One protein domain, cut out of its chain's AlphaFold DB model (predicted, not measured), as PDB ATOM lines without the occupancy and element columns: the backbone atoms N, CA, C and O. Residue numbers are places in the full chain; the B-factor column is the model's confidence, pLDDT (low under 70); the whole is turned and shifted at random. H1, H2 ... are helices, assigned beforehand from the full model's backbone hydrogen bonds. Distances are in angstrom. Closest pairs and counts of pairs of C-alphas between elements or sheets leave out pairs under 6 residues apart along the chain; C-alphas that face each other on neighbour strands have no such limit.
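What this domain is: This is residues 125 to 168 and 194 to 305 of the 1088 residues of an uncharacterized protein of Thermoflexia bacterium (UniProt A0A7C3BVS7). Four helices, H1, H4, H5 and H6, stand in an up-and-down bundle, each running against the one before it in the chain. H3 crosses the bundle's side slantwise, packed on H6 and on one end of H4, while H2 leaves the other side near one end of H5 as an arm whose residues 158 to 166 stick out. The printed part has 156 residues with six named helices, H1 to H6 in order, and no named strand; the class is all helix. The whole is compact, with a radius of gyration of the C-alphas of 15.9 A and spans of 44 by 44 by 29 A.

Where its parts are: H1, residues 125 to 142, begins at C-alpha 125 (149.421, 90.944, 153.924) and is 26.4 A long. H2, residues 146 to 166, measures 29.7 A. After the cut, H3, residues 194 to 219, starts at C-alpha 194 (168.326, 81.573, 169.467) and measures 36.9 A. H4, residues 222 to 243, measures 31.6 A. H5, residues 250 to 276, is the longest by residues and measures 40.3 A. H6, residues 280 to 303, measures 34.6 A and ends at C-alpha 303 (166.678, 82.651, 154.931).

How they stand to each other: In the bundle, H1 touches H4 at a shallow tilt of 16 degrees, opposite ways, with the closest C-alphas, Ile 132 and Ala 227, 5.1 A apart. H1 touches H5 the same way at a shallow tilt of 25 degrees, closest at C-alphas 133 and 266, 5.1 A. H5 and H6 form a helical hairpin at 20 degrees, closest at C-alphas 271 and 283, 4.2 A. H4 touches H6 with residues 235 to 242 alone, closest at C-alphas 242 and 300, 6.8 A. H4 and H5 are near each other. H3 touches H6 at a steep tilt of 48 degrees, closest at C-alphas 202 and 292, 4.2 A. H3 and H4 form a helical hairpin at 39 degrees, closest at C-alphas 216 and 225, 5.8 A. H2 touches H5 with residues 146 to 153 alone, about perpendicular at 75 degrees, closest at C-alphas 149 and 273, 4.7 A. H1 and H2 touch only at the corner, and only just, with 3 pairs of C-alphas within 8 A, the closest being 140 and 146 at 4.7 A. Every O i to N i+4 pair is within hydrogen-bond range in H2, H3 and H4; the counts are 13 of 14 in H1, 18 of 23 in H5 and 14 of 20 in H6.

The domain as a whole: The C-alphas farthest apart, of Pro 168 and Arg 220, are 46.4 A from each other. Residues 169 to 193 are not printed, and C-alphas 168 and 194 are 16.5 A apart across that cut. Of the links printed whole, none is long. Mean pLDDT of the printed part is 81.4, and 24 residues are under 70, among them 252 to 258 and 296 to 305.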
ATOM      1  N   LEU A 125     148.621  90.686 152.713       80.00
ATOM      2  CA  LEU A 125     149.421  90.944 153.924       80.00
ATOM      3  C   LEU A 125     148.763  91.945 154.891       80.00
ATOM      4  O   LEU A 125     149.100  91.974 156.075       80.00
ATOM      5  N   LEU A 126     147.815  92.756 154.412       84.00
ATOM      6  CA  LEU A 126     147.000  93.641 155.248       84.00
ATOM      7  C   LEU A 126     145.651  92.991 155.589       84.00
ATOM      8  O   LEU A 126     145.213  93.022 156.740       84.00
ATOM      9  N   LEU A 127     145.001  92.367 154.600       88.12
ATOM     10  CA  LEU A 127     143.652  91.813 154.752       88.12
ATOM     11  C   LEU A 127     143.588  90.617 155.713       88.12
ATOM     12  O   LEU A 127     142.662  90.552 156.525       88.12
ATOM     13  N   PHE A 128     144.547  89.686 155.663       90.31
ATOM     14  CA  PHE A 128     144.508  88.505 156.532       90.31
ATOM     15  C   PHE A 128     144.728  88.846 158.018       90.31
ATOM     16  O   PHE A 128     143.881  88.439 158.818       90.31
ATOM     17  N   PRO A 129     145.738  89.649 158.426       89.38
ATOM     18  CA  PRO A 129     145.866  90.082 159.818       89.38
ATOM     19  C   PRO A 129     144.639  90.819 160.357       89.38
ATOM     20  O   PRO A 129     144.139  90.482 161.432       89.38
ATOM     21  N   LEU A 130     144.111  91.784 159.593       89.94
ATOM     22  CA  LEU A 130     142.920  92.541 159.986       89.94
ATOM     23  C   LEU A 130     141.697  91.623 160.138       89.94
ATOM     24  O   LEU A 130     140.938  91.773 161.096       89.94
ATOM     25  N   GLY A 131     141.540  90.636 159.251       91.00
ATOM     26  CA  GLY A 131     140.505  89.607 159.350       91.00
ATOM     27  C   GLY A 131     140.634  88.741 160.607       91.00
ATOM     28  O   GLY A 131     139.644  88.547 161.315       91.00
ATOM     29  N   ILE A 132     141.845  88.273 160.935       91.31
ATOM     30  CA  ILE A 132     142.121  87.482 162.148       91.31
ATOM     31  C   ILE A 132     141.763  88.288 163.405       91.31
ATOM     32  O   ILE A 132     141.000  87.810 164.248       91.31
ATOM     33  N   ALA A 133     142.249  89.528 163.521       90.00
ATOM     34  CA  ALA A 133     141.965  90.369 164.681       90.00
ATOM     35  C   ALA A 133     140.473  90.718 164.802       90.00
ATOM     36  O   ALA A 133     139.916  90.646 165.898       90.00
ATOM     37  N   ALA A 134     139.800  91.036 163.690       90.44
ATOM     38  CA  ALA A 134     138.365  91.307 163.685       90.44
ATOM     39  C   ALA A 134     137.546  90.086 164.143       90.44
ATOM     40  O   ALA A 134     136.630  90.239 164.952       90.44
ATOM     41  N   LEU A 135     137.900  88.876 163.689       91.06
ATOM     42  CA  LEU A 135     137.255  87.628 164.110       91.06
ATOM     43  C   LEU A 135     137.472  87.334 165.599       91.06
ATOM     44  O   LEU A 135     136.508  86.996 166.286       91.06
ATOM     45  N   VAL A 136     138.694  87.507 166.115       88.62
ATOM     46  CA  VAL A 136     138.997  87.324 167.546       88.62
ATOM     47  C   VAL A 136     138.233  88.333 168.405       88.62
ATOM     48  O   VAL A 136     137.555  87.948 169.358       88.62
ATOM     49  N   VAL A 137     138.287  89.624 168.062       89.69
ATOM     50  CA  VAL A 137     137.573  90.677 168.803       89.69
ATOM     51  C   VAL A 137     136.063  90.440 168.760       89.69
ATOM     52  O   VAL A 137     135.391  90.598 169.781       89.69
ATOM     53  N   TRP A 138     135.517  90.014 167.618       89.75
ATOM     54  CA  TRP A 138     134.101  89.674 167.489       89.75
ATOM     55  C   TRP A 138     133.711  88.444 168.321       89.75
ATOM     56  O   TRP A 138     132.699  88.501 169.021       89.75
ATOM     57  N   ALA A 139     134.518  87.377 168.321       85.75
ATOM     58  CA  ALA A 139     134.292  86.190 169.147       85.75
ATOM     59  C   ALA A 139     134.247  86.545 170.643       85.75
ATOM     60  O   ALA A 139     133.256  86.275 171.322       85.75
ATOM     61  N   LEU A 140     135.266  87.252 171.137       87.00
ATOM     62  CA  LEU A 140     135.369  87.649 172.546       87.00
ATOM     63  C   LEU A 140     134.310  88.683 172.959       87.00
ATOM     64  O   LEU A 140     133.914  88.732 174.126       87.00
ATOM     65  N   ARG A 141     133.834  89.515 172.021       88.31
ATOM     66  CA  ARG A 141     132.717  90.445 172.251       88.31
ATOM     67  C   ARG A 141     131.377  89.717 172.309       88.31
ATOM     68  O   ARG A 141     130.556  90.060 173.152       88.31
ATOM     69  N   ARG A 142     131.164  88.720 171.445       86.12
ATOM     70  CA  ARG A 142     129.960  87.872 171.430       86.12
ATOM     71  C   ARG A 142     129.809  87.064 172.721       86.12
ATOM     72  O   ARG A 142     128.687  86.805 173.138       86.12
ATOM     73  N   GLU A 143     130.921  86.694 173.347       83.56
ATOM     74  CA  GLU A 143     130.960  85.996 174.639       83.56
ATOM     75  C   GLU A 143     131.067  86.954 175.850       83.56
ATOM     76  O   GLU A 143     131.322  86.506 176.964       83.56
ATOM     77  N   GLU A 144     130.895  88.270 175.649       87.12
ATOM     78  CA  GLU A 144     130.940  89.343 176.669       87.12
ATOM     79  C   GLU A 144     132.230  89.429 177.523       87.12
ATOM     80  O   GLU A 144     132.307  90.182 178.496       87.12
ATOM     81  N   ILE A 145     133.294  88.717 177.140       89.00
ATOM     82  CA  ILE A 145     134.563  88.652 177.887       89.00
ATOM     83  C   ILE A 145     135.665  89.573 177.351       89.00
ATOM     84  O   ILE A 145     136.714  89.676 177.992       89.00
ATOM     85  N   LEU A 146     135.456  90.265 176.223       88.94
ATOM     86  CA  LEU A 146     136.467  91.104 175.559       88.94
ATOM     87  C   LEU A 146     137.234  92.023 176.527       88.94
ATOM     88  O   LEU A 146     138.458  91.969 176.570       88.94
ATOM     89  N   GLY A 147     136.540  92.812 177.356       82.69
ATOM     90  CA  GLY A 147     137.196  93.749 178.283       82.69
ATOM     91  C   GLY A 147     138.080  93.072 179.340       82.69
ATOM     92  O   GLY A 147     139.115  93.613 179.719       82.69
ATOM     93  N   ARG A 148     137.718  91.858 179.778       86.38
ATOM     94  CA  ARG A 148     138.523  91.064 180.724       86.38
ATOM     95  C   ARG A 148     139.694  90.371 180.031       86.38
ATOM     96  O   ARG A 148     140.775  90.300 180.601       86.38
ATOM     97  N   SER A 149     139.487  89.929 178.792       89.00
ATOM     98  CA  SER A 149     140.526  89.337 177.941       89.00
ATOM     99  C   SER A 149     141.612  90.366 177.612       89.00
ATOM    100  O   SER A 149     142.789  90.050 177.724       89.00
ATOM    101  N   ILE A 150     141.228  91.614 177.307       88.75
ATOM    102  CA  ILE A 150     142.159  92.738 177.105       88.75
ATOM    103  C   ILE A 150     142.973  92.997 178.377       88.75
ATOM    104  O   ILE A 150     144.197  93.053 178.308       88.75
ATOM    105  N   LEU A 151     142.321  93.104 179.543       87.56
ATOM    106  CA  LEU A 151     143.020  93.327 180.814       87.56
ATOM    107  C   LEU A 151     144.030  92.206 181.118       87.56
ATOM    108  O   LEU A 151     145.155  92.483 181.525       87.56
ATOM    109  N   LEU A 152     143.642  90.947 180.893       88.31
ATOM    110  CA  LEU A 152     144.490  89.780 181.137       88.31
ATOM    111  C   LEU A 152     145.651  89.684 180.129       88.31
ATOM    112  O   LEU A 152     146.771  89.380 180.528       88.31
ATOM    113  N   ALA A 153     145.414  89.990 178.849       86.25
ATOM    114  CA  ALA A 153     146.451  90.026 177.817       86.25
ATOM    115  C   ALA A 153     147.469  91.153 178.068       86.25
ATOM    116  O   ALA A 153     148.671  90.924 177.964       86.25
ATOM    117  N   LEU A 154     147.009  92.343 178.475       86.69
ATOM    118  CA  LEU A 154     147.885  93.449 178.875       86.69
ATOM    119  C   LEU A 154     148.685  93.118 180.142       86.69
ATOM    120  O   LEU A 154     149.869  93.435 180.206       86.69
ATOM    121  N   ALA A 155     148.081  92.441 181.125       84.81
ATOM    122  CA  ALA A 155     148.792  91.973 182.313       84.81
ATOM    123  C   ALA A 155     149.851  90.906 181.977       84.81
ATOM    124  O   ALA A 155     150.955  90.953 182.514       84.81
ATOM    125  N   ALA A 156     149.550  89.981 181.059       83.00
ATOM    126  CA  ALA A 156     150.507  88.987 180.572       83.00
ATOM    127  C   ALA A 156     151.664  89.636 179.792       83.00
ATOM    128  O   ALA A 156     152.820  89.290 180.022       83.00
ATOM    129  N   LEU A 157     151.374  90.620 178.932       82.88
ATOM    130  CA  LEU A 157     152.388  91.375 178.192       82.88
ATOM    131  C   LEU A 157     153.278  92.202 179.134       82.88
ATOM    132  O   LEU A 157     154.497  92.156 179.020       82.88
ATOM    133  N   ALA A 158     152.689  92.904 180.107       81.75
ATOM    134  CA  ALA A 158     153.438  93.639 181.126       81.75
ATOM    135  C   ALA A 158     154.291  92.703 182.000       81.75
ATOM    136  O   ALA A 158     155.421  93.048 182.338       81.75
ATOM    137  N   GLY A 159     153.788  91.506 182.321       83.25
ATOM    138  CA  GLY A 159     154.541  90.460 183.014       83.25
ATOM    139  C   GLY A 159     155.715  89.921 182.193       83.25
ATOM    140  O   GLY A 159     156.799  89.750 182.740       83.25
ATOM    141  N   LEU A 160     155.534  89.716 180.884       79.19
ATOM    142  CA  LEU A 160     156.600  89.305 179.962       79.19
ATOM    143  C   LEU A 160     157.680  90.388 179.831       79.19
ATOM    144  O   LEU A 160     158.864  90.082 179.932       79.19
ATOM    145  N   VAL A 161     157.284  91.654 179.665       78.06
ATOM    146  CA  VAL A 161     158.220  92.789 179.635       78.06
ATOM    147  C   VAL A 161     158.972  92.890 180.963       78.06
ATOM    148  O   VAL A 161     160.196  92.965 180.961       78.06
ATOM    149  N   LEU A 162     158.279  92.814 182.105       81.12
ATOM    150  CA  LEU A 162     158.920  92.828 183.422       81.12
ATOM    151  C   LEU A 162     159.893  91.652 183.598       81.12
ATOM    152  O   LEU A 162     160.982  91.847 184.126       81.12
ATOM    153  N   PHE A 163     159.540  90.454 183.123       80.00
ATOM    154  CA  PHE A 163     160.418  89.284 183.141       80.00
ATOM    155  C   PHE A 163     161.690  89.512 182.311       80.00
ATOM    156  O   PHE A 163     162.785  89.338 182.839       80.00
ATOM    157  N   LEU A 164     161.570  89.995 181.069       73.06
ATOM    158  CA  LEU A 164     162.720  90.338 180.217       73.06
ATOM    159  C   LEU A 164     163.605  91.439 180.836       73.06
ATOM    160  O   LEU A 164     164.827  91.395 180.710       73.06
ATOM    161  N   PHE A 165     163.013  92.388 181.568       76.06
ATOM    162  CA  PHE A 165     163.743  93.401 182.345       76.06
ATOM    163  C   PHE A 165     164.398  92.858 183.630       76.06
ATOM    164  O   PHE A 165     165.304  93.503 184.166       76.06
ATOM    165  N   LEU A 166     163.960  91.710 184.147       80.38
ATOM    166  CA  LEU A 166     164.545  91.050 185.320       80.38
ATOM    167  C   LEU A 166     165.639  90.037 184.952       80.38
ATOM    168  O   LEU A 166     166.434  89.679 185.822       80.38
ATOM    169  N   LEU A 167     165.715  89.598 183.691       79.50
ATOM    170  CA  LEU A 167     166.809  88.750 183.225       79.50
ATOM    171  C   LEU A 167     168.159  89.502 183.283       79.50
ATOM    172  O   LEU A 167     168.224  90.694 182.956       79.50
ATOM    173  N   PRO A 168     169.251  88.832 183.695       79.44
ATOM    174  CA  PRO A 168     170.573  89.444 183.750       79.44
ATOM    175  C   PRO A 168     171.097  89.727 182.339       79.44
ATOM    176  O   PRO A 168     171.015  88.878 181.458       79.44
ATOM    177  N   GLY A 194     169.426  80.678 169.852       65.62
ATOM    178  CA  GLY A 194     168.326  81.573 169.467       65.62
ATOM    179  C   GLY A 194     167.452  81.026 168.328       65.62
ATOM    180  O   GLY A 194     166.269  80.747 168.565       65.62
ATOM    181  N   PRO A 195     168.017  80.762 167.132       66.12
ATOM    182  CA  PRO A 195     167.288  80.161 166.015       66.12
ATOM    183  C   PRO A 195     166.670  78.800 166.361       66.12
ATOM    184  O   PRO A 195     165.546  78.513 165.956       66.12
ATOM    185  N   GLY A 196     167.350  77.989 167.182       71.12
ATOM    186  CA  GLY A 196     166.828  76.707 167.667       71.12
ATOM    187  C   GLY A 196     165.577  76.862 168.538       71.12
ATOM    188  O   GLY A 196     164.586  76.159 168.332       71.12
ATOM    189  N   ILE A 197     165.571  77.825 169.467       75.50
ATOM    190  CA  ILE A 197     164.403  78.140 170.304       75.50
ATOM    191  C   ILE A 197     163.246  78.685 169.451       75.50
ATOM    192  O   ILE A 197     162.100  78.274 169.650       75.50
ATOM    193  N   LEU A 198     163.526  79.554 168.472       72.56
ATOM    194  CA  LEU A 198     162.516  80.053 167.530       72.56
ATOM    195  C   LEU A 198     161.913  78.921 166.685       72.56
ATOM    196  O   LEU A 198     160.689  78.833 166.581       72.56
ATOM    197  N   ALA A 199     162.737  78.019 166.147       75.00
ATOM    198  CA  ALA A 199     162.289  76.859 165.380       75.00
ATOM    199  C   ALA A 199     161.451  75.888 166.231       75.00
ATOM    200  O   ALA A 199     160.386  75.443 165.798       75.00
ATOM    201  N   MET A 200     161.859  75.613 167.478       80.62
ATOM    202  CA  MET A 200     161.065  74.813 168.419       80.62
ATOM    203  C   MET A 200     159.719  75.473 168.750       80.62
ATOM    204  O   MET A 200     158.694  74.787 168.808       80.62
ATOM    205  N   TRP A 201     159.685  76.797 168.937       83.12
ATOM    206  CA  TRP A 201     158.438  77.511 169.216       83.12
ATOM    207  C   TRP A 201     157.515  77.525 167.986       83.12
ATOM    208  O   TRP A 201     156.322  77.241 168.128       83.12
ATOM    209  N   ALA A 202     158.061  77.724 166.783       81.56
ATOM    210  CA  ALA A 202     157.342  77.608 165.514       81.56
ATOM    211  C   ALA A 202     156.732  76.211 165.321       81.56
ATOM    212  O   ALA A 202     155.535  76.091 165.054       81.56
ATOM    213  N   LEU A 203     157.523  75.154 165.542       85.25
ATOM    214  CA  LEU A 203     157.077  73.761 165.472       85.25
ATOM    215  C   LEU A 203     155.959  73.478 166.485       85.25
ATOM    216  O   LEU A 203     154.943  72.875 166.134       85.25
ATOM    217  N   SER A 204     156.088  73.971 167.722       85.94
ATOM    218  CA  SER A 204     155.031  73.845 168.735       85.94
ATOM    219  C   SER A 204     153.736  74.562 168.321       85.94
ATOM    220  O   SER A 204     152.643  74.039 168.542       85.94
ATOM    221  N   GLY A 205     153.850  75.716 167.654       86.81
ATOM    222  CA  GLY A 205     152.724  76.454 167.095       86.81
ATOM    223  C   GLY A 205     152.073  75.736 165.914       86.81
ATOM    224  O   GLY A 205     150.849  75.688 165.838       86.81
ATOM    225  N   PHE A 206     152.849  75.095 165.038       88.06
ATOM    226  CA  PHE A 206     152.319  74.271 163.946       88.06
ATOM    227  C   PHE A 206     151.567  73.034 164.469       88.06
ATOM    228  O   PHE A 206     150.436  72.765 164.055       88.06
ATOM    229  N   ILE A 207     152.128  72.333 165.462       89.06
ATOM    230  CA  ILE A 207     151.457  71.219 166.153       89.06
ATOM    231  C   ILE A 207     150.153  71.700 166.813       89.06
ATOM    232  O   ILE A 207     149.112  71.045 166.697       89.06
ATOM    233  N   ALA A 208     150.173  72.868 167.462       89.50
ATOM    234  CA  ALA A 208     148.983  73.468 168.055       89.50
ATOM    235  C   ALA A 208     147.936  73.882 167.007       89.50
ATOM    236  O   ALA A 208     146.743  73.685 167.240       89.50
ATOM    237  N   TRP A 209     148.353  74.387 165.840       92.94
ATOM    238  CA  TRP A 209     147.469  74.718 164.719       92.94
ATOM    239  C   TRP A 209     146.722  73.479 164.212       92.94
ATOM    240  O   TRP A 209     145.495  73.515 164.103       92.94
ATOM    241  N   ILE A 210     147.419  72.351 164.021       89.69
ATOM    242  CA  ILE A 210     146.793  71.066 163.659       89.69
ATOM    243  C   ILE A 210     145.817  70.610 164.754       89.69
ATOM    244  O   ILE A 210     144.665  70.276 164.462       89.69
ATOM    245  N   ALA A 211     146.235  70.619 166.023       88.94
ATOM    246  CA  ALA A 211     145.403  70.162 167.138       88.94
ATOM    247  C   ALA A 211     144.125  71.009 167.315       88.94
ATOM    248  O   ALA A 211     143.035  70.467 167.544       88.94
ATOM    249  N   LEU A 212     144.236  72.332 167.163       89.75
ATOM    250  CA  LEU A 212     143.103  73.255 167.172       89.75
ATOM    251  C   LEU A 212     142.224  73.074 165.928       89.75
ATOM    252  O   LEU A 212     141.004  73.027 166.071       89.75
ATOM    253  N   GLY A 213     142.799  72.873 164.740       88.06
ATOM    254  CA  GLY A 213     142.058  72.568 163.513       88.06
ATOM    255  C   GLY A 213     141.209  71.296 163.639       88.06
ATOM    256  O   GLY A 213     140.002  71.321 163.391       88.06
ATOM    257  N   VAL A 214     141.793  70.201 164.137       88.75
ATOM    258  CA  VAL A 214     141.073  68.940 164.410       88.75
ATOM    259  C   VAL A 214     139.945  69.148 165.426       88.75
ATOM    260  O   VAL A 214     138.839  68.628 165.244       88.75
ATOM    261  N   ARG A 215     140.184  69.928 166.489       88.12
ATOM    262  CA  ARG A 215     139.147  70.291 167.470       88.12
ATOM    263  C   ARG A 215     138.004  71.064 166.810       88.12
ATOM    264  O   ARG A 215     136.843  70.714 167.027       88.12
ATOM    265  N   VAL A 216     138.326  72.085 166.024       89.00
ATOM    266  CA  VAL A 216     137.370  72.948 165.323       89.00
ATOM    267  C   VAL A 216     136.483  72.140 164.386       89.00
ATOM    268  O   VAL A 216     135.261  72.269 164.455       89.00
ATOM    269  N   VAL A 217     137.068  71.258 163.571       86.25
ATOM    270  CA  VAL A 217     136.323  70.380 162.653       86.25
ATOM    271  C   VAL A 217     135.394  69.442 163.433       86.25
ATOM    272  O   VAL A 217     134.216  69.326 163.098       86.25
ATOM    273  N   ARG A 218     135.877  68.834 164.528       87.69
ATOM    274  CA  ARG A 218     135.063  67.955 165.389       87.69
ATOM    275  C   ARG A 218     133.927  68.685 166.114       87.69
ATOM    276  O   ARG A 218     132.890  68.078 166.359       87.69
ATOM    277  N   ARG A 219     134.110  69.960 166.475       83.75
ATOM    278  CA  ARG A 219     133.128  70.760 167.235       83.75
ATOM    279  C   ARG A 219     132.282  71.710 166.380       83.75
ATOM    280  O   ARG A 219     131.347  72.306 166.906       83.75
ATOM    281  N   ARG A 220     132.579  71.829 165.081       84.88
ATOM    282  CA  ARG A 220     131.963  72.777 164.129       84.88
ATOM    283  C   ARG A 220     132.035  74.240 164.607       84.88
ATOM    284  O   ARG A 220     131.108  75.025 164.413       84.88
ATOM    285  N   GLU A 221     133.153  74.608 165.233       83.31
ATOM    286  CA  GLU A 221     133.408  75.950 165.780       83.31
ATOM    287  C   GLU A 221     133.808  76.927 164.648       83.31
ATOM    288  O   GLU A 221     134.986  77.103 164.345       83.31
ATOM    289  N   ALA A 222     132.825  77.565 164.000       80.50
ATOM    290  CA  ALA A 222     133.051  78.353 162.779       80.50
ATOM    291  C   ALA A 222     134.068  79.511 162.920       80.50
ATOM    292  O   ALA A 222     134.870  79.718 162.017       80.50
ATOM    293  N   VAL A 223     134.051  80.252 164.037       84.50
ATOM    294  CA  VAL A 223     134.882  81.466 164.220       84.50
ATOM    295  C   VAL A 223     136.357  81.147 164.508       84.50
ATOM    296  O   VAL A 223     137.223  81.718 163.848       84.50
ATOM    297  N   PRO A 224     136.677  80.200 165.416       84.88
ATOM    298  CA  PRO A 224     138.031  79.656 165.530       84.88
ATOM    299  C   PRO A 224     138.560  79.082 164.209       84.88
ATOM    300  O   PRO A 224     139.723  79.284 163.872       84.88
ATOM    301  N   GLY A 225     137.708  78.399 163.435       85.88
ATOM    302  CA  GLY A 225     138.102  77.803 162.160       85.88
ATOM    303  C   GLY A 225     138.485  78.809 161.087       85.88
ATOM    304  O   GLY A 225     139.506  78.628 160.427       85.88
ATOM    305  N   THR A 226     137.724  79.896 160.937       89.19
ATOM    306  CA  THR A 226     138.091  80.955 159.990       89.19
ATOM    307  C   THR A 226     139.366  81.683 160.418       89.19
ATOM    308  O   THR A 226     140.199  81.962 159.563       89.19
ATOM    309  N   ALA A 227     139.588  81.914 161.718       88.25
ATOM    310  CA  ALA A 227     140.835  82.510 162.207       88.25
ATOM    311  C   ALA A 227     142.074  81.629 161.921       88.25
ATOM    312  O   ALA A 227     143.098  82.139 161.469       88.25
ATOM    313  N   LEU A 228     141.974  80.308 162.119       90.56
ATOM    314  CA  LEU A 228     143.056  79.360 161.813       90.56
ATOM    315  C   LEU A 228     143.320  79.224 160.303       90.56
ATOM    316  O   LEU A 228     144.474  79.071 159.904       90.56
ATOM    317  N   LEU A 229     142.279  79.306 159.466       90.94
ATOM    318  CA  LEU A 229     142.417  79.295 158.007       90.94
ATOM    319  C   LEU A 229     143.100  80.568 157.490       90.94
ATOM    320  O   LEU A 229     144.000  80.482 156.659       90.94
ATOM    321  N   LEU A 230     142.716  81.743 157.998       91.88
ATOM    322  CA  LEU A 230     143.370  83.004 157.637       91.88
ATOM    323  C   LEU A 230     144.842  83.037 158.072       91.88
ATOM    324  O   LEU A 230     145.664  83.588 157.345       91.88
ATOM    325  N   LEU A 231     145.191  82.416 159.206       89.56
ATOM    326  CA  LEU A 231     146.587  82.261 159.629       89.56
ATOM    327  C   LEU A 231     147.397  81.418 158.627       89.56
ATOM    328  O   LEU A 231     148.488  81.827 158.241       89.56
ATOM    329  N   LEU A 232     146.852  80.292 158.153       89.31
ATOM    330  CA  LEU A 232     147.503  79.474 157.121       89.31
ATOM    331  C   LEU A 232     147.714  80.270 155.825       89.31
ATOM    332  O   LEU A 232     148.817  80.285 155.285       89.31
ATOM    333  N   LEU A 233     146.672  80.957 155.346       90.44
ATOM    334  CA  LEU A 233     146.736  81.761 154.120       90.44
ATOM    335  C   LEU A 233     147.743  82.917 154.236       90.44
ATOM    336  O   LEU A 233     148.443  83.215 153.267       90.44
ATOM    337  N   TYR A 234     147.857  83.529 155.418       87.31
ATOM    338  CA  TYR A 234     148.865  84.546 155.716       87.31
ATOM    339  C   TYR A 234     150.287  83.982 155.622       87.31
ATOM    340  O   TYR A 234     151.090  84.517 154.861       87.31
ATOM    341  N   CYS A 235     150.582  82.869 156.302       83.94
ATOM    342  CA  CYS A 235     151.900  82.229 156.237       83.94
ATOM    343  C   CYS A 235     152.270  81.788 154.808       83.94
ATOM    344  O   CYS A 235     153.384  82.051 154.366       83.94
ATOM    345  N   VAL A 236     151.336  81.185 154.061       84.50
ATOM    346  CA  VAL A 236     151.562  80.764 152.663       84.50
ATOM    347  C   VAL A 236     151.832  81.962 151.750       84.50
ATOM    348  O   VAL A 236     152.747  81.912 150.935       84.50
ATOM    349  N   THR A 237     151.087  83.061 151.904       84.44
ATOM    350  CA  THR A 237     151.313  84.289 151.117       84.44
ATOM    351  C   THR A 237     152.683  84.900 151.408       84.44
ATOM    352  O   THR A 237     153.349  85.376 150.493       84.44
ATOM    353  N   LEU A 238     153.117  84.866 152.668       77.88
ATOM    354  CA  LEU A 238     154.399  85.425 153.093       77.88
ATOM    355  C   LEU A 238     155.579  84.613 152.529       77.88
ATOM    356  O   LEU A 238     156.508  85.201 151.986       77.88
ATOM    357  N   VAL A 239     155.492  83.277 152.550       78.19
ATOM    358  CA  VAL A 239     156.479  82.389 151.904       78.19
ATOM    359  C   VAL A 239     156.489  82.565 150.380       78.19
ATOM    360  O   VAL A 239     157.561  82.655 149.791       78.19
ATOM    361  N   LEU A 240     155.321  82.670 149.732       77.06
ATOM    362  CA  LEU A 240     155.231  82.891 148.282       77.06
ATOM    363  C   LEU A 240     155.861  84.217 147.841       77.06
ATOM    364  O   LEU A 240     156.518  84.252 146.808       77.06
ATOM    365  N   LEU A 241     155.680  85.302 148.600       75.62
ATOM    366  CA  LEU A 241     156.273  86.599 148.259       75.62
ATOM    367  C   LEU A 241     157.803  86.594 148.386       75.62
ATOM    368  O   LEU A 241     158.467  87.174 147.531       75.62
ATOM    369  N   VAL A 242     158.353  85.892 149.387       72.62
ATOM    370  CA  VAL A 242     159.807  85.680 149.529       72.62
ATOM    371  C   VAL A 242     160.348  84.801 148.393       72.62
ATOM    372  O   VAL A 242     161.339  85.155 147.768       72.62
ATOM    373  N   PHE A 243     159.671  83.696 148.065       72.81
ATOM    374  CA  PHE A 243     160.096  82.769 147.006       72.81
ATOM    375  C   PHE A 243     160.056  83.378 145.590       72.81
ATOM    376  O   PHE A 243     160.792  82.949 144.707       72.81
ATOM    377  N   LEU A 244     159.188  84.366 145.356       71.44
ATOM    378  CA  LEU A 244     159.029  85.029 144.057       71.44
ATOM    379  C   LEU A 244     159.921  86.273 143.871       71.44
ATOM    380  O   LEU A 244     159.781  86.930 142.840       71.44
ATOM    381  N   ASP A 245     160.763  86.620 144.858       66.31
ATOM    382  CA  ASP A 245     161.492  87.906 144.958       66.31
ATOM    383  C   ASP A 245     160.596  89.118 144.618       66.31
ATOM    384  O   ASP A 245     160.913  90.039 143.860       66.31
ATOM    385  N   ALA A 246     159.369  89.063 145.129       65.31
ATOM    386  CA  ALA A 246     158.326  89.997 144.760       65.31
ATOM    387  C   ALA A 246     158.442  91.272 145.597       65.31
ATOM    388  O   ALA A 246     157.844  91.350 146.666       65.31
ATOM    389  N   GLN A 247     159.144  92.285 145.083       64.31
ATOM    390  CA  GLN A 247     159.273  93.603 145.717       64.31
ATOM    391  C   GLN A 247     157.896  94.305 145.840       64.31
ATOM    392  O   GLN A 247     157.338  94.754 144.830       64.31
ATOM    393  N   PRO A 248     157.295  94.403 147.045       65.69
ATOM    394  CA  PRO A 248     156.023  95.095 147.231       65.69
ATOM    395  C   PRO A 248     156.239  96.621 147.233       65.69
ATOM    396  O   PRO A 248     157.317  97.097 147.585       65.69
ATOM    397  N   PRO A 249     155.223  97.433 146.887       71.44
ATOM    398  CA  PRO A 249     155.369  98.888 146.890       71.44
ATOM    399  C   PRO A 249     155.630  99.427 148.309       71.44
ATOM    400  O   PRO A 249     155.010  98.976 149.270       71.44
ATOM    401  N   GLU A 250     156.493 100.438 148.432       67.88
ATOM    402  CA  GLU A 250     157.059 100.933 149.706       67.88
ATOM    403  C   GLU A 250     156.024 101.252 150.802       67.88
ATOM    404  O   GLU A 250     156.211 100.922 151.976       67.88
ATOM    405  N   TRP A 251     154.886 101.845 150.433       72.88
ATOM    406  CA  TRP A 251     153.798 102.153 151.374       72.88
ATOM    407  C   TRP A 251     153.185 100.896 152.018       72.88
ATOM    408  O   TRP A 251     152.641 100.947 153.127       72.88
ATOM    409  N   LEU A 252     153.272  99.759 151.327       69.94
ATOM    410  CA  LEU A 252     152.766  98.466 151.767       69.94
ATOM    411  C   LEU A 252     153.789  97.763 152.674       69.94
ATOM    412  O   LEU A 252     153.381  97.153 153.659       69.94
ATOM    413  N   LEU A 253     155.098  97.961 152.459       66.25
ATOM    414  CA  LEU A 253     156.139  97.566 153.425       66.25
ATOM    415  C   LEU A 253     155.911  98.235 154.784       66.25
ATOM    416  O   LEU A 253     155.723  97.545 155.788       66.25
ATOM    417  N   LEU A 254     155.824  99.569 154.814       66.75
ATOM    418  CA  LEU A 254     155.633 100.331 156.055       66.75
ATOM    419  C   LEU A 254     154.342  99.967 156.809       66.75
ATOM    420  O   LEU A 254     154.327  99.969 158.038       66.75
ATOM    421  N   THR A 255     153.256  99.640 156.102       66.81
ATOM    422  CA  THR A 255     151.986  99.238 156.735       66.81
ATOM    423  C   THR A 255     151.964  97.764 157.151       66.81
ATOM    424  O   THR A 255     151.345  97.434 158.166       66.81
ATOM    425  N   SER A 256     152.695  96.893 156.445       67.00
ATOM    426  CA  SER A 256     152.846  95.467 156.780       67.00
ATOM    427  C   SER A 256     153.558  95.236 158.121       67.00
ATOM    428  O   SER A 256     153.157  94.353 158.874       67.00
ATOM    429  N   LEU A 257     154.521  96.088 158.496       69.12
ATOM    430  CA  LEU A 257     155.166  96.075 159.820       69.12
ATOM    431  C   LEU A 257     154.166  96.251 160.980       69.12
ATOM    432  O   LEU A 257     154.283  95.592 162.015       69.12
ATOM    433  N   TRP A 258     153.145  97.095 160.804       69.88
ATOM    434  CA  TRP A 258     152.097  97.302 161.808       69.88
ATOM    435  C   TRP A 258     151.061  96.169 161.825       69.88
ATOM    436  O   TRP A 258     150.583  95.800 162.900       69.88
ATOM    437  N   THR A 259     150.720  95.579 160.672       70.88
ATOM    438  CA  THR A 259     149.813  94.415 160.627       70.88
ATOM    439  C   THR A 259     150.488  93.110 161.051       70.88
ATOM    440  O   THR A 259     149.809  92.230 161.576       70.88
ATOM    441  N   PHE A 260     151.811  92.995 160.924       74.69
ATOM    442  CA  PHE A 260     152.594  91.867 161.432       74.69
ATOM    443  C   PHE A 260     152.429  91.698 162.949       74.69
ATOM    444  O   PHE A 260     152.116  90.602 163.403       74.69
ATOM    445  N   LEU A 261     152.523  92.781 163.732       81.44
ATOM    446  CA  LEU A 261     152.323  92.749 165.192       81.44
ATOM    447  C   LEU A 261     150.862  92.482 165.608       81.44
ATOM    448  O   LEU A 261     150.591  92.053 166.732       81.44
ATOM    449  N   LEU A 262     149.909  92.714 164.705       86.25
ATOM    450  CA  LEU A 262     148.473  92.601 164.959       86.25
ATOM    451  C   LEU A 262     148.001  91.133 165.040       86.25
ATOM    452  O   LEU A 262     147.076  90.830 165.795       86.25
ATOM    453  N   VAL A 263     148.666  90.211 164.331       87.31
ATOM    454  CA  VAL A 263     148.383  88.762 164.379       87.31
ATOM    455  C   VAL A 263     148.754  88.121 165.732       87.31
ATOM    456  O   VAL A 263     147.852  87.577 166.376       87.31
ATOM    457  N   PRO A 264     150.007  88.199 166.237       88.19
ATOM    458  CA  PRO A 264     150.362  87.667 167.551       88.19
ATOM    459  C   PRO A 264     149.565  88.350 168.669       88.19
ATOM    460  O   PRO A 264     149.123  87.671 169.594       88.19
ATOM    461  N   ALA A 265     149.284  89.657 168.565       88.31
ATOM    462  CA  ALA A 265     148.418  90.355 169.517       88.31
ATOM    463  C   ALA A 265     146.985  89.783 169.548       88.31
ATOM    464  O   ALA A 265     146.416  89.613 170.629       88.31
ATOM    465  N   ALA A 266     146.412  89.427 168.392       90.62
ATOM    466  CA  ALA A 266     145.108  88.771 168.321       90.62
ATOM    467  C   ALA A 266     145.130  87.366 168.952       90.62
ATOM    468  O   ALA A 266     144.245  87.040 169.744       90.62
ATOM    469  N   PHE A 267     146.151  86.544 168.683       91.88
ATOM    470  CA  PHE A 267     146.257  85.217 169.302       91.88
ATOM    471  C   PHE A 267     146.529  85.282 170.815       91.88
ATOM    472  O   PHE A 267     145.906  84.534 171.567       91.88
ATOM    473  N   LEU A 268     147.337  86.233 171.297       90.88
ATOM    474  CA  LEU A 268     147.488  86.515 172.734       90.88
ATOM    475  C   LEU A 268     146.151  86.901 173.386       90.88
ATOM    476  O   LEU A 268     145.807  86.395 174.457       90.88
ATOM    477  N   LEU A 269     145.370  87.763 172.730       91.62
ATOM    478  CA  LEU A 269     144.060  88.198 173.215       91.62
ATOM    479  C   LEU A 269     143.039  87.045 173.254       91.62
ATOM    480  O   LEU A 269     142.259  86.945 174.204       91.62
ATOM    481  N   TRP A 270     143.061  86.147 172.266       91.56
ATOM    482  CA  TRP A 270     142.225  84.942 172.257       91.56
ATOM    483  C   TRP A 270     142.652  83.944 173.344       91.56
ATOM    484  O   TRP A 270     141.804  83.484 174.111       91.56
ATOM    485  N   ALA A 271     143.954  83.674 173.494       91.19
ATOM    486  CA  ALA A 271     144.479  82.814 174.556       91.19
ATOM    487  C   ALA A 271     144.070  83.322 175.951       91.19
ATOM    488  O   ALA A 271     143.633  82.539 176.797       91.19
ATOM    489  N   ALA A 272     144.123  84.641 176.166       89.69
ATOM    490  CA  ALA A 272     143.651  85.282 177.388       89.69
ATOM    491  C   ALA A 272     142.142  85.073 177.636       89.69
ATOM    492  O   ALA A 272     141.729  84.825 178.772       89.69
ATOM    493  N   GLY A 273     141.316  85.111 176.585       88.31
ATOM    494  CA  GLY A 273     139.882  84.824 176.672       88.31
ATOM    495  C   GLY A 273     139.566  83.371 177.046       88.31
ATOM    496  O   GLY A 273     138.776  83.123 177.958       88.31
ATOM    497  N   GLU A 274     140.232  82.401 176.413       89.62
ATOM    498  CA  GLU A 274     140.090  80.975 176.752       89.62
ATOM    499  C   GLU A 274     140.579  80.684 178.184       89.62
ATOM    500  O   GLU A 274     139.958  79.904 178.915       89.62
ATOM    501  N   LEU A 275     141.651  81.354 178.631       89.00
ATOM    502  CA  LEU A 275     142.170  81.232 179.994       89.00
ATOM    503  C   LEU A 275     141.185  81.805 181.024       89.00
ATOM    504  O   LEU A 275     140.931  81.164 182.047       89.00
ATOM    505  N   TRP A 276     140.559  82.951 180.728       87.00
ATOM    506  CA  TRP A 276     139.485  83.521 181.549       87.00
ATOM    507  C   TRP A 276     138.283  82.568 181.674       87.00
ATOM    508  O   TRP A 276     137.706  82.422 182.754       87.00
ATOM    509  N   GLN A 277     137.946  81.843 180.603       86.50
ATOM    510  CA  GLN A 277     136.921  80.789 180.610       86.50
ATOM    511  C   GLN A 277     137.376  79.464 181.257       86.50
ATOM    512  O   GLN A 277     136.654  78.468 181.195       86.50
ATOM    513  N   ARG A 278     138.556  79.432 181.895       87.81
ATOM    514  CA  ARG A 278     139.179  78.250 182.526       87.81
ATOM    515  C   ARG A 278     139.475  77.094 181.560       87.81
ATOM    516  O   ARG A 278     139.641  75.954 181.988       87.81
ATOM    517  N   ARG A 279     139.600  77.367 180.259       88.00
ATOM    518  CA  ARG A 279     139.940  76.380 179.221       88.00
ATOM    519  C   ARG A 279     141.453  76.353 178.979       88.00
ATOM    520  O   ARG A 279     141.918  76.569 177.863       88.00
ATOM    521  N   SER A 280     142.227  76.077 180.030       83.69
ATOM    522  CA  SER A 280     143.700  76.164 180.033       83.69
ATOM    523  C   SER A 280     144.384  75.428 178.871       83.69
ATOM    524  O   SER A 280     145.282  75.985 178.250       83.69
ATOM    525  N   GLY A 281     143.928  74.222 178.514       83.00
ATOM    526  CA  GLY A 281     144.482  73.470 177.379       83.00
ATOM    527  C   GLY A 281     144.222  74.104 176.003       83.00
ATOM    528  O   GLY A 281     145.026  73.930 175.094       83.00
ATOM    529  N   VAL A 282     143.134  74.869 175.845       86.38
ATOM    530  CA  VAL A 282     142.870  75.640 174.612       86.38
ATOM    531  C   VAL A 282     143.700  76.917 174.622       86.38
ATOM    532  O   VAL A 282     144.356  77.212 173.631       86.38
ATOM    533  N   ALA A 283     143.741  77.621 175.756       88.06
ATOM    534  CA  ALA A 283     144.562  78.816 175.933       88.06
ATOM    535  C   ALA A 283     146.047  78.558 175.623       88.06
ATOM    536  O   ALA A 283     146.665  79.353 174.925       88.06
ATOM    537  N   LEU A 284     146.598  77.424 176.073       88.38
ATOM    538  CA  LEU A 284     147.979  77.024 175.787       88.38
ATOM    539  C   LEU A 284     148.212  76.767 174.288       88.38
ATOM    540  O   LEU A 284     149.200  77.241 173.734       88.38
ATOM    541  N   GLY A 285     147.290  76.065 173.619       87.31
ATOM    542  CA  GLY A 285     147.373  75.837 172.173       87.31
ATOM    543  C   GLY A 285     147.280  77.137 171.368       87.31
ATOM    544  O   GLY A 285     148.057  77.351 170.446       87.31
ATOM    545  N   VAL A 286     146.373  78.042 171.748       89.81
ATOM    546  CA  VAL A 286     146.217  79.353 171.098       89.81
ATOM    547  C   VAL A 286     147.437  80.251 171.361       89.81
ATOM    548  O   VAL A 286     147.860  80.973 170.464       89.81
ATOM    549  N   PHE A 287     148.062  80.159 172.539       89.81
ATOM    550  CA  PHE A 287     149.319  80.851 172.845       89.81
ATOM    551  C   PHE A 287     150.499  80.330 172.009       89.81
ATOM    552  O   PHE A 287     151.316  81.123 171.552       89.81
ATOM    553  N   ALA A 288     150.583  79.023 171.740       88.75
ATOM    554  CA  ALA A 288     151.646  78.462 170.899       88.75
ATOM    555  C   ALA A 288     151.624  79.003 169.451       88.75
ATOM    556  O   ALA A 288     152.678  79.136 168.831       88.75
ATOM    557  N   LEU A 289     150.454  79.405 168.932       89.25
ATOM    558  CA  LEU A 289     150.331  80.049 167.613       89.25
ATOM    559  C   LEU A 289     151.092  81.381 167.517       89.25
ATOM    560  O   LEU A 289     151.505  81.760 166.424       89.25
ATOM    561  N   VAL A 290     151.330  82.063 168.642       86.19
ATOM    562  CA  VAL A 290     152.124  83.303 168.695       86.19
ATOM    563  C   VAL A 290     153.554  83.046 168.202       86.19
ATOM    564  O   VAL A 290     154.074  83.826 167.404       86.19
ATOM    565  N   GLY A 291     154.155  81.913 168.584       79.94
ATOM    566  CA  GLY A 291     155.480  81.503 168.112       79.94
ATOM    567  C   GLY A 291     155.523  81.286 166.601       79.94
ATOM    568  O   GLY A 291     156.394  81.828 165.927       79.94
ATOM    569  N   LEU A 292     154.525  80.585 166.050       82.50
ATOM    570  CA  LEU A 292     154.386  80.382 164.603       82.50
ATOM    571  C   LEU A 292     154.250  81.715 163.844       82.50
ATOM    572  O   LEU A 292     154.875  81.890 162.801       82.50
ATOM    573  N   THR A 293     153.483  82.674 164.379       81.56
ATOM    574  CA  THR A 293     153.296  83.987 163.732       81.56
ATOM    575  C   THR A 293     154.548  84.858 163.729       81.56
ATOM    576  O   THR A 293     154.725  85.631 162.795       81.56
ATOM    577  N   LEU A 294     155.412  84.738 164.743       78.62
ATOM    578  CA  LEU A 294     156.640  85.531 164.858       78.62
ATOM    579  C   LEU A 294     157.816  84.898 164.104       78.62
ATOM    580  O   LEU A 294     158.612  85.613 163.501       78.62
ATOM    581  N   ALA A 295     157.923  83.567 164.114       74.31
ATOM    582  CA  ALA A 295     159.063  82.861 163.538       74.31
ATOM    583  C   ALA A 295     159.051  82.813 162.003       74.31
ATOM    584  O   ALA A 295     160.113  82.914 161.403       74.31
ATOM    585  N   VAL A 296     157.884  82.685 161.353       69.81
ATOM    586  CA  VAL A 296     157.813  82.547 159.881       69.81
ATOM    587  C   VAL A 296     158.437  83.750 159.145       69.81
ATOM    588  O   VAL A 296     159.240  83.513 158.244       69.81
ATOM    589  N   PRO A 297     158.176  85.021 159.520       64.81
ATOM    590  CA  PRO A 297     158.822  86.155 158.853       64.81
ATOM    591  C   PRO A 297     160.293  86.329 159.237       64.81
ATOM    592  O   PRO A 297     161.089  86.695 158.380       64.81
ATOM    593  N   LEU A 298     160.679  86.024 160.482       64.81
ATOM    594  CA  LEU A 298     162.087  86.061 160.900       64.81
ATOM    595  C   LEU A 298     162.931  85.040 160.125       64.81
ATOM    596  O   LEU A 298     163.985  85.401 159.616       64.81
ATOM    597  N   LEU A 299     162.427  83.811 159.957       60.41
ATOM    598  CA  LEU A 299     163.069  82.765 159.153       60.41
ATOM    599  C   LEU A 299     163.081  83.095 157.653       60.41
ATOM    600  O   LEU A 299     164.023  82.719 156.964       60.41
ATOM    601  N   GLY A 300     162.075  83.812 157.140       55.06
ATOM    602  CA  GLY A 300     162.078  84.311 155.759       55.06
ATOM    603  C   GLY A 300     163.118  85.411 155.524       55.06
ATOM    604  O   GLY A 300     163.793  85.409 154.499       55.06
ATOM    605  N   ILE A 301     163.292  86.321 156.488       52.62
ATOM    606  CA  ILE A 301     164.271  87.417 156.417       52.62
ATOM    607  C   ILE A 301     165.705  86.901 156.623       52.62
ATOM    608  O   ILE A 301     166.607  87.345 155.918       52.62
ATOM    609  N   SER A 302     165.932  85.942 157.530       46.84
ATOM    610  CA  SER A 302     167.247  85.300 157.680       46.84
ATOM    611  C   SER A 302     167.555  84.342 156.523       46.84
ATOM    612  O   SER A 302     168.679  84.317 156.032       46.84
ATOM    613  N   GLY A 303     166.553  83.596 156.046       44.91
ATOM    614  CA  GLY A 303     166.678  82.651 154.931       44.91
ATOM    615  C   GLY A 303     166.946  83.319 153.579       44.91
ATOM    616  O   GLY A 303     167.612  82.735 152.735       44.91
ATOM    617  N   GLY A 304     166.528  84.577 153.396       41.31
ATOM    618  CA  GLY A 304     166.894  85.394 152.230       41.31
ATOM    619  C   GLY A 304     168.383  85.773 152.149       41.31
ATOM    620  O   GLY A 304     168.802  86.365 151.159       41.31
ATOM    621  N   ARG A 305     169.186  85.448 153.173       40.75
ATOM    622  CA  ARG A 305     170.655  85.575 153.179       40.75
ATOM    623  C   ARG A 305     171.386  84.312 153.650       40.75
ATOM    624  O   ARG A 305     172.609  84.338 153.758       40.75
TER     625      ARG A 305